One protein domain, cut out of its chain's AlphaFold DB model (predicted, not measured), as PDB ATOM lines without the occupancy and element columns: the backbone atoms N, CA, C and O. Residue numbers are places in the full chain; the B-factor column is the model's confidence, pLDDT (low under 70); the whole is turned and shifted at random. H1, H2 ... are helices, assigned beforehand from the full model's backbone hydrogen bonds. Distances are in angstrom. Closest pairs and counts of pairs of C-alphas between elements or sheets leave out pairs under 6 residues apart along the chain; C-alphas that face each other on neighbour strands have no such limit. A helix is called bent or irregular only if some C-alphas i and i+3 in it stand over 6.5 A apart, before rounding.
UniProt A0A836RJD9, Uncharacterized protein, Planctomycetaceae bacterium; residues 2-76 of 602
ATOM      1  N   ALA A   2     144.760 143.049 131.402       77.31
ATOM      2  CA  ALA A   2     143.837 144.124 131.803       77.31
ATOM      3  C   ALA A   2     143.020 144.705 130.629       77.31
ATOM      4  O   ALA A   2     141.839 145.000 130.765       77.31
ATOM      5  N   GLU A   3     143.636 144.824 129.454       80.81
ATOM      6  CA  GLU A   3     142.959 145.259 128.231       80.81
ATOM      7  C   GLU A   3     141.963 144.216 127.696       80.81
ATOM      8  O   GLU A   3     140.851 144.573 127.326       80.81
ATOM      9  N   ALA A   4     142.299 142.925 127.766       79.81
ATOM     10  CA  ALA A   4     141.398 141.832 127.397       79.81
ATOM     11  C   ALA A   4     140.198 141.716 128.358       79.81
ATOM     12  O   ALA A   4     139.082 141.490 127.902       79.81
ATOM     13  N   ARG A   5     140.389 141.958 129.665       81.69
ATOM     14  CA  ARG A   5     139.301 142.015 130.656       81.69
ATOM     15  C   ARG A   5     138.370 143.196 130.411       81.69
ATOM     16  O   ARG A   5     137.162 143.016 130.382       81.69
ATOM     17  N   ARG A   6     138.922 144.374 130.091       83.38
ATOM     18  CA  ARG A   6     138.127 145.541 129.665       83.38
ATOM     19  C   ARG A   6     137.318 145.275 128.397       83.38
ATOM     20  O   ARG A   6     136.229 145.818 128.275       83.38
ATOM     21  N   VAL A   7     137.846 144.496 127.451       82.31
ATOM     22  CA  VAL A   7     137.108 144.087 126.245       82.31
ATOM     23  C   VAL A   7     135.973 143.126 126.608       82.31
ATOM     24  O   VAL A   7     134.863 143.307 126.123       82.31
ATOM     25  N   VAL A   8     136.209 142.166 127.508       80.06
ATOM     26  CA  VAL A   8     135.165 141.254 128.005       80.06
ATOM     27  C   VAL A   8     134.050 142.004 128.745       80.06
ATOM     28  O   VAL A   8     132.879 141.793 128.448       80.06
ATOM     29  N   ASP A   9     134.401 142.920 129.648       81.88
ATOM     30  CA  ASP A   9     133.438 143.672 130.465       81.88
ATOM     31  C   ASP A   9     132.615 144.690 129.643       81.88
ATOM     32  O   ASP A   9     131.508 145.056 130.034       81.88
ATOM     33  N   ARG A  10     133.145 145.170 128.508       84.69
ATOM     34  CA  ARG A  10     132.476 146.145 127.620       84.69
ATOM     35  C   ARG A  10     131.512 145.529 126.619       84.69
ATOM     36  O   ARG A  10     130.718 146.277 126.057       84.69
ATOM     37  N   HIS A  11     131.604 144.223 126.395       81.62
ATOM     38  CA  HIS A  11     130.804 143.528 125.395       81.62
ATOM     39  C   HIS A  11     129.971 142.386 126.006       81.62
ATOM     40  O   HIS A  11     130.151 141.217 125.640       81.62
ATOM     41  N   PRO A  12     129.069 142.681 126.966       78.12
ATOM     42  CA  PRO A  12     128.196 141.672 127.559       78.12
ATOM     43  C   PRO A  12     127.244 141.039 126.533       78.12
ATOM     44  O   PRO A  12     126.803 139.916 126.741       78.12
ATOM     45  N   GLU A  13     126.966 141.706 125.406       73.56
ATOM     46  CA  GLU A  13     126.086 141.225 124.334       73.56
ATOM     47  C   GLU A  13     126.546 139.920 123.663       73.56
ATOM     48  O   GLU A  13     125.741 139.251 123.016       73.56
ATOM     49  N   PHE A  14     127.814 139.520 123.818       79.06
ATOM     50  CA  PHE A  14     128.326 138.249 123.296       79.06
ATOM     51  C   PHE A  14     128.299 137.109 124.327       79.06
ATOM     52  O   PHE A  14     128.809 136.029 124.026       79.06
ATOM     53  N   SER A  15     127.707 137.307 125.516       73.25
ATOM     54  CA  SER A  15     127.694 136.337 126.629       73.25
ATOM     55  C   SER A  15     127.208 134.938 126.251       73.25
ATOM     56  O   SER A  15     127.670 133.964 126.838       73.25
ATOM     57  N   ASP A  16     126.332 134.835 125.251       73.94
ATOM     58  CA  ASP A  16     125.695 133.577 124.847       73.94
ATOM     59  C   ASP A  16     126.422 132.902 123.666       73.94
ATOM     60  O   ASP A  16     126.090 131.788 123.259       73.94
ATOM     61  N   SER A  17     127.439 133.563 123.098       77.75
ATOM     62  CA  SER A  17     128.252 133.012 122.016       77.75
ATOM     63  C   SER A  17     129.256 132.006 122.567       77.75
ATOM     64  O   SER A  17     130.137 132.344 123.355       77.75
ATOM     65  N   GLU A  18     129.198 130.768 122.080       77.81
ATOM     66  CA  GLU A  18     130.113 129.693 122.480       77.81
ATOM     67  C   GLU A  18     131.596 130.085 122.317       77.81
ATOM     68  O   GLU A  18     132.426 129.814 123.185       77.81
ATOM     69  N   ARG A  19     131.941 130.814 121.244       81.00
ATOM     70  CA  ARG A  19     133.310 131.313 121.014       81.00
ATOM     71  C   ARG A  19     133.723 132.385 122.023       81.00
ATOM     72  O   ARG A  19     134.889 132.422 122.419       81.00
ATOM     73  N   TRP A  20     132.788 133.236 122.441       82.44
ATOM     74  CA  TRP A  20     133.026 134.255 123.461       82.44
ATOM     75  C   TRP A  20     133.186 133.624 124.841       82.44
ATOM     76  O   TRP A  20     134.162 133.914 125.523       82.44
ATOM     77  N   LEU A  21     132.325 132.670 125.208       80.44
ATOM     78  CA  LEU A  21     132.446 131.897 126.447       80.44
ATOM     79  C   LEU A  21     133.797 131.171 126.549       80.44
ATOM     80  O   LEU A  21     134.428 131.191 127.605       80.44
ATOM     81  N   VAL A  22     134.295 130.590 125.449       82.56
ATOM     82  CA  VAL A  22     135.643 129.991 125.396       82.56
ATOM     83  C   VAL A  22     136.744 131.043 125.583       82.56
ATOM     84  O   VAL A  22     137.718 130.781 126.289       82.56
ATOM     85  N   ALA A  23     136.611 132.233 124.990       82.06
ATOM     86  CA  ALA A  23     137.578 133.322 125.148       82.06
ATOM     87  C   ALA A  23     137.588 133.898 126.577       82.06
ATOM     88  O   ALA A  23     138.661 134.088 127.145       82.06
ATOM     89  N   VAL A  24     136.413 134.100 127.182       82.75
ATOM     90  CA  VAL A  24     136.248 134.534 128.579       82.75
ATOM     91  C   VAL A  24     136.822 133.494 129.537       82.75
ATOM     92  O   VAL A  24     137.553 133.851 130.456       82.75
ATOM     93  N   ARG A  25     136.573 132.200 129.296       84.50
ATOM     94  CA  ARG A  25     137.148 131.110 130.094       84.50
ATOM     95  C   ARG A  25     138.673 131.063 129.988       84.50
ATOM     96  O   ARG A  25     139.337 130.978 131.012       84.50
ATOM     97  N   ARG A  26     139.233 131.192 128.780       84.50
ATOM     98  CA  ARG A  26     140.691 131.270 128.573       84.50
ATOM     99  C   ARG A  26     141.308 132.505 129.220       84.50
ATOM    100  O   ARG A  26     142.408 132.414 129.751       84.50
ATOM    101  N   LEU A  27     140.615 133.645 129.189       84.56
ATOM    102  CA  LEU A  27     141.051 134.851 129.884       84.56
ATOM    103  C   LEU A  27     141.030 134.649 131.402       84.56
ATOM    104  O   LEU A  27     142.009 134.982 132.052       84.56
ATOM    105  N   ALA A  28     139.969 134.060 131.958       81.75
ATOM    106  CA  ALA A  28     139.878 133.749 133.384       81.75
ATOM    107  C   ALA A  28     140.944 132.729 133.825       81.75
ATOM    108  O   ALA A  28     141.544 132.882 134.889       81.75
ATOM    109  N   GLU A  29     141.225 131.716 133.002       85.12
ATOM    110  CA  GLU A  29     142.318 130.760 133.218       85.12
ATOM    111  C   GLU A  29     143.686 131.459 133.164       85.12
ATOM    112  O   GLU A  29     144.508 131.235 134.049       85.12
ATOM    113  N   ALA A  30     143.919 132.357 132.200       84.12
ATOM    114  CA  ALA A  30     145.154 133.140 132.102       84.12
ATOM    115  C   ALA A  30     145.320 134.131 133.268       84.12
ATOM    116  O   ALA A  30     146.415 134.270 133.803       84.12
ATOM    117  N   GLU A  31     144.241 134.778 133.713       85.56
ATOM    118  CA  GLU A  31     144.229 135.638 134.902       85.56
ATOM    119  C   GLU A  31     144.502 134.848 136.174       85.56
ATOM    120  O   GLU A  31     145.259 135.307 137.022       85.56
ATOM    121  N   THR A  32     143.944 133.644 136.293       86.56
ATOM    122  CA  THR A  32     144.240 132.747 137.415       86.56
ATOM    123  C   THR A  32     145.708 132.319 137.387       86.56
ATOM    124  O   THR A  32     146.387 132.434 138.401       86.56
ATOM    125  N   GLN A  33     146.238 131.924 136.224       87.94
ATOM    126  CA  GLN A  33     147.649 131.554 136.059       87.94
ATOM    127  C   GLN A  33     148.608 132.712 136.362       87.94
ATOM    128  O   GLN A  33     149.634 132.504 137.006       87.94
ATOM    129  N   GLU A  34     148.278 133.931 135.939       89.25
ATOM    130  CA  GLU A  34     149.064 135.128 136.239       89.25
ATOM    131  C   GLU A  34     148.981 135.515 137.713       89.25
ATOM    132  O   GLU A  34     150.001 135.832 138.319       89.25
ATOM    133  N   ASN A  35     147.790 135.465 138.315       87.06
ATOM    134  CA  ASN A  35     147.620 135.719 139.742       87.06
ATOM    135  C   ASN A  35     148.407 134.692 140.568       87.06
ATOM    136  O   ASN A  35     149.110 135.077 141.504       87.06
ATOM    137  N   ASP A  36     148.378 133.416 140.179       89.81
ATOM    138  CA  ASP A  36     149.173 132.349 140.791       89.81
ATOM    139  C   ASP A  36     150.679 132.573 140.591       89.81
ATOM    140  O   ASP A  36     151.462 132.398 141.530       89.81
ATOM    141  N   ARG A  37     151.115 132.992 139.393       94.12
ATOM    142  CA  ARG A  37     152.514 133.350 139.101       94.12
ATOM    143  C   ARG A  37     152.972 134.506 139.987       94.12
ATOM    144  O   ARG A  37     154.008 134.391 140.642       94.12
ATOM    145  N   GLN A  38     152.197 135.587 140.046       90.56
ATOM    146  CA  GLN A  38     152.487 136.760 140.866       90.56
ATOM    147  C   GLN A  38     152.484 136.432 142.362       90.56
ATOM    148  O   GLN A  38     153.337 136.939 143.090       90.56
ATOM    149  N   ALA A  39     151.566 135.582 142.830       90.75
ATOM    150  CA  ALA A  39     151.528 135.122 144.215       90.75
ATOM    151  C   ALA A  39     152.771 134.288 144.560       90.75
ATOM    152  O   ALA A  39     153.415 134.539 145.579       90.75
ATOM    153  N   ARG A  40     153.177 133.359 143.683       93.38
ATOM    154  CA  ARG A  40     154.420 132.581 143.846       93.38
ATOM    155  C   ARG A  40     155.657 133.471 143.826       93.38
ATOM    156  O   ARG A  40     156.549 133.284 144.648       93.38
ATOM    157  N   LEU A  41     155.716 134.441 142.913       93.31
ATOM    158  CA  LEU A  41     156.812 135.404 142.837       93.31
ATOM    159  C   LEU A  41     156.904 136.242 144.120       93.31
ATOM    160  O   LEU A  41     157.995 136.373 144.668       93.31
ATOM    161  N   ARG A  42     155.774 136.760 144.622       93.25
ATOM    162  CA  ARG A  42     155.722 137.485 145.902       93.25
ATOM    163  C   ARG A  42     156.186 136.616 147.061       93.25
ATOM    164  O   ARG A  42     157.069 137.050 147.783       93.25
ATOM    165  N   GLY A  43     155.689 135.384 147.176       93.12
ATOM    166  CA  GLY A  43     156.114 134.463 148.234       93.12
ATOM    167  C   GLY A  43     157.620 134.172 148.203       93.12
ATOM    168  O   GLY A  43     158.276 134.218 149.239       93.12
ATOM    169  N   LEU A  44     158.202 133.956 147.014       94.75
ATOM    170  CA  LEU A  44     159.652 133.770 146.865       94.75
ATOM    171  C   LEU A  44     160.450 135.026 147.240       94.75
ATOM    172  O   LEU A  44     161.529 134.908 147.817       94.75
ATOM    173  N   LEU A  45     159.947 136.214 146.892       93.62
ATOM    174  CA  LEU A  45     160.579 137.490 147.225       93.62
ATOM    175  C   LEU A  45     160.456 137.828 148.712       93.62
ATOM    176  O   LEU A  45     161.416 138.335 149.274       93.62
ATOM    177  N   GLU A  46     159.329 137.525 149.352       92.44
ATOM    178  CA  GLU A  46     159.133 137.676 150.799       92.44
ATOM    179  C   GLU A  46     160.041 136.722 151.577       92.44
ATOM    180  O   GLU A  46     160.696 137.140 152.529       92.44
ATOM    181  N   GLU A  47     160.165 135.467 151.136       92.88
ATOM    182  CA  GLU A  47     161.103 134.512 151.733       92.88
ATOM    183  C   GLU A  47     162.558 134.966 151.531       92.88
ATOM    184  O   GLU A  47     163.349 134.967 152.476       92.88
ATOM    185  N   ALA A  48     162.917 135.412 150.322       91.88
ATOM    186  CA  ALA A  48     164.247 135.947 150.041       91.88
ATOM    187  C   ALA A  48     164.536 137.221 150.852       91.88
ATOM    188  O   ALA A  48     165.635 137.359 151.383       91.88
ATOM    189  N   ALA A  49     163.561 138.121 151.003       89.38
ATOM    190  CA  ALA A  49     163.668 139.321 151.827       89.38
ATOM    191  C   ALA A  49     163.772 138.982 153.321       89.38
ATOM    192  O   ALA A  49     164.538 139.623 154.035       89.38
ATOM    193  N   GLY A  50     163.076 137.943 153.791       89.06
ATOM    194  CA  GLY A  50     163.217 137.407 155.146       89.06
ATOM    195  C   GLY A  50     164.623 136.863 155.407       89.06
ATOM    196  O   GLY A  50     165.233 137.190 156.426       89.06
ATOM    197  N   LEU A  51     165.195 136.124 154.450       89.38
ATOM    198  CA  LEU A  51     166.596 135.702 154.527       89.38
ATOM    199  C   LEU A  51     167.545 136.907 154.478       89.38
ATOM    200  O   LEU A  51     168.466 136.983 155.287       89.38
ATOM    201  N   ALA A  52     167.306 137.881 153.593       86.00
ATOM    202  CA  ALA A  52     168.060 139.136 153.552       86.00
ATOM    203  C   ALA A  52     167.961 139.915 154.858       86.00
ATOM    204  O   ALA A  52     168.925 140.562 155.255       86.00
ATOM    205  N   ALA A  53     166.843 139.818 155.577       84.31
ATOM    206  CA  ALA A  53     166.693 140.447 156.874       84.31
ATOM    207  C   ALA A  53     167.695 139.890 157.900       84.31
ATOM    208  O   ALA A  53     168.297 140.682 158.629       84.31
ATOM    209  N   GLN A  54     167.889 138.568 157.893       84.12
ATOM    210  CA  GLN A  54     168.739 137.811 158.820       84.12
ATOM    211  C   GLN A  54     170.220 137.797 158.409       84.12
ATOM    212  O   GLN A  54     171.090 137.786 159.275       84.12
ATOM    213  N   ALA A  55     170.508 137.837 157.102       75.50
ATOM    214  CA  ALA A  55     171.846 137.930 156.511       75.50
ATOM    215  C   ALA A  55     172.876 136.919 157.060       75.50
ATOM    216  O   ALA A  55     174.067 137.210 157.141       75.50
ATOM    217  N   GLU A  56     172.447 135.711 157.424       80.12
ATOM    218  CA  GLU A  56     173.367 134.664 157.870       80.12
ATOM    219  C   GLU A  56     174.210 134.141 156.699       80.12
ATOM    220  O   GLU A  56     173.700 133.887 155.606       80.12
ATOM    221  N   ALA A  57     175.510 133.937 156.926       66.31
ATOM    222  CA  ALA A  57     176.433 133.492 155.879       66.31
ATOM    223  C   ALA A  57     176.000 132.155 155.239       66.31
ATOM    224  O   ALA A  57     176.064 132.015 154.013       66.31
ATOM    225  N   ASP A  58     175.462 131.234 156.044       74.75
ATOM    226  CA  ASP A  58     175.003 129.905 155.613       74.75
ATOM    227  C   ASP A  58     173.720 129.965 154.765       74.75
ATOM    228  O   ASP A  58     173.438 129.076 153.960       74.75
ATOM    229  N   SER A  59     172.978 131.074 154.846       86.62
ATOM    230  CA  SER A  59     171.761 131.302 154.063       86.62
ATOM    231  C   SER A  59     172.037 131.738 152.615       86.62
ATOM    232  O   SER A  59     171.113 131.781 151.800       86.62
ATOM    233  N   SER A  60     173.299 131.997 152.245       85.12
ATOM    234  CA  SER A  60     173.690 132.508 150.917       85.12
ATOM    235  C   SER A  60     173.267 131.598 149.757       85.12
ATOM    236  O   SER A  60     172.819 132.076 148.712       85.12
ATOM    237  N   GLN A  61     173.394 130.277 149.918       87.19
ATOM    238  CA  GLN A  61     173.026 129.321 148.869       87.19
ATOM    239  C   GLN A  61     171.504 129.250 148.687       87.19
ATOM    240  O   GLN A  61     171.010 129.252 147.554       87.19
ATOM    241  N   ARG A  62     170.755 129.263 149.798       91.94
ATOM    242  CA  ARG A  62     169.288 129.287 149.792       91.94
ATOM    243  C   ARG A  62     168.768 130.581 149.168       91.94
ATOM    244  O   ARG A  62     167.968 130.516 148.236       91.94
ATOM    245  N   PHE A  63     169.296 131.729 149.581       92.38
ATOM    246  CA  PHE A  63     168.965 133.034 149.013       92.38
ATOM    247  C   PHE A  63     169.178 133.082 147.490       92.38
ATOM    248  O   PHE A  63     168.251 133.395 146.741       92.38
ATOM    249  N   ARG A  64     170.352 132.650 147.000       92.12
ATOM    250  CA  ARG A  64     170.641 132.569 145.552       92.12
ATOM    251  C   ARG A  64     169.653 131.674 144.805       92.12
ATOM    252  O   ARG A  64     169.239 132.003 143.692       92.12
ATOM    253  N   SER A  65     169.262 130.547 145.400       93.38
ATOM    254  CA  SER A  65     168.292 129.630 144.793       93.38
ATOM    255  C   SER A  65     166.885 130.232 144.696       93.38
ATOM    256  O   SER A  65     166.236 130.077 143.659       93.38
ATOM    257  N   LEU A  66     166.442 130.969 145.723       93.50
ATOM    258  CA  LEU A  66     165.150 131.658 145.739       93.50
ATOM    259  C   LEU A  66     165.111 132.746 144.671       93.50
ATOM    260  O   LEU A  66     164.185 132.774 143.865       93.50
ATOM    261  N   LEU A  67     166.161 133.563 144.577       93.69
ATOM    262  CA  LEU A  67     166.257 134.598 143.549       93.69
ATOM    263  C   LEU A  67     166.342 134.022 142.137       93.69
ATOM    264  O   LEU A  67     165.739 134.558 141.212       93.69
ATOM    265  N   THR A  68     167.038 132.899 141.955       95.31
ATOM    266  CA  THR A  68     167.078 132.203 140.659       95.31
ATOM    267  C   THR A  68     165.683 131.731 140.244       95.31
ATOM    268  O   THR A  68     165.318 131.845 139.074       95.31
ATOM    269  N   ARG A  69     164.879 131.226 141.189       95.00
ATOM    270  CA  ARG A  69     163.481 130.840 140.938       95.00
ATOM    271  C   ARG A  69     162.596 132.061 140.679       95.00
ATOM    272  O   ARG A  69     161.826 132.037 139.726       95.00
ATOM    273  N   ALA A  70     162.752 133.131 141.457       93.88
ATOM    274  CA  ALA A  70     162.020 134.384 141.278       93.88
ATOM    275  C   ALA A  70     162.291 135.005 139.896       93.88
ATOM    276  O   ALA A  70     161.357 135.367 139.189       93.88
ATOM    277  N   ARG A  71     163.553 135.024 139.441       94.62
ATOM    278  CA  ARG A  71     163.943 135.507 138.102       94.62
ATOM    279  C   ARG A  71     163.282 134.743 136.960       94.62
ATOM    280  O   ARG A  71     162.961 135.355 135.951       94.62
ATOM    281  N   LYS A  72     163.081 133.429 137.108       94.81
ATOM    282  CA  LYS A  72     162.382 132.612 136.099       94.81
ATOM    283  C   LYS A  72     160.893 132.935 136.006       94.81
ATOM    284  O   LYS A  72     160.296 132.671 134.972       94.81
ATOM    285  N   LEU A  73     160.308 133.452 137.085       92.81
ATOM    286  CA  LEU A  73     158.898 133.816 137.141       92.81
ATOM    287  C   LEU A  73     158.653 135.284 136.784       92.81
ATOM    288  O   LEU A  73     157.521 135.602 136.458       92.81
ATOM    289  N   ALA A  74     159.650 136.170 136.859       94.38
ATOM    290  CA  ALA A  74     159.477 137.605 136.632       94.38
ATOM    291  C   ALA A  74     159.385 137.971 135.141       94.38
ATOM    292  O   ALA A  74     160.325 137.752 134.374       94.38
ATOM    293  N   GLU A  75     158.286 138.614 134.749       91.81
ATOM    294  CA  GLU A  75     158.015 138.992 133.356       91.81
ATOM    295  C   GLU A  75     158.108 140.508 133.146       91.81
ATOM    296  O   GLU A  75     158.693 140.965 132.157       91.81
ATOM    297  N   THR A  76     157.616 141.300 134.105       92.25
ATOM    298  CA  THR A  76     157.556 142.767 133.992       92.25
ATOM    299  C   THR A  76     158.840 143.457 134.465       92.25
ATOM    300  O   THR A  76     159.659 142.890 135.194       92.25
TER     301      THR A  76
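What this domain is: This is residues 2 to 76 of the 602 residues of an uncharacterized protein of Planctomycetaceae bacterium (UniProt A0A836RJD9). One long helix, H2, runs along nearly the whole length of a rod, and a shorter helix folds back on it at each end. H3 folds back beside the later half of H2 as a close helical hairpin, while the small helix H1 folds back near the other end and only just touches H2; H1 and H3 are apart. The printed part has 75 residues with three named helices, in the order H1, H2, H3 along the chain, and no named strand; the class is all helix. The whole is extended, with a radius of gyration of the C-alphas of 18.9 A, and the C-alphas span 60 by 16 by 15 A.

How they stand to each other: H2, residues 18 to 54, is the longest helix. H3, residues 57 to 73, touches H2, and H2 touches H3 with residues 37 to 52 alone. Their closest C-alphas are those of Leu 41 and Ala 70, 5.5 A apart. The two lines stand at a shallow tilt of 17 degrees and run opposite ways, and H2 and H3 form a helical hairpin. H1, residues 2 to 10, only just touches H2, with 3 pairs of C-alphas within 8 A, and H2 touches H1 with residues 24 to 27 alone. Their closest C-alphas are those of Val 8 and Val 24, 6.8 A apart. H1 and H2 run opposite ways at a tilt of 36 degrees, only just steep, and they too form a helical hairpin. H1 and H3 are apart. In H1 and H2 every backbone O i to N i+4 pair is within hydrogen-bond range; in H3 this holds for 11 of 13 pairs.

Where its parts are: H2 begins at C-alpha 18, at (130.113, 129.693, 122.480), and ends at C-alpha 54, at (168.739, 137.811, 158.820), 53.7 A from first to last C-alpha. H3 measures 25.7 A from C-alpha 57 to C-alpha 73, the latter at (158.898, 133.816, 137.141). H3 is irregular: C-alphas 58 and 61 are 7.1 A apart, and its line is a rough one. H1 begins at C-alpha 2, at (143.837, 144.124, 131.803), and measures 12.3 A to C-alpha 10.

The domain as a whole: The two C-alphas farthest apart are those of Glu 13 and Ala 57, 59.9 A, while the C-alphas of Ala 2 and Thr 76, the first and last printed residues, are 14.0 A apart. The printed part has no cut. The link from H2 to H3, 2 residues, is tight; the link from H1 to H2, 7 residues, is short; no link is long. The mean pLDDT of the printed part is 86.2, and one printed residue, Ala 57, is under 70.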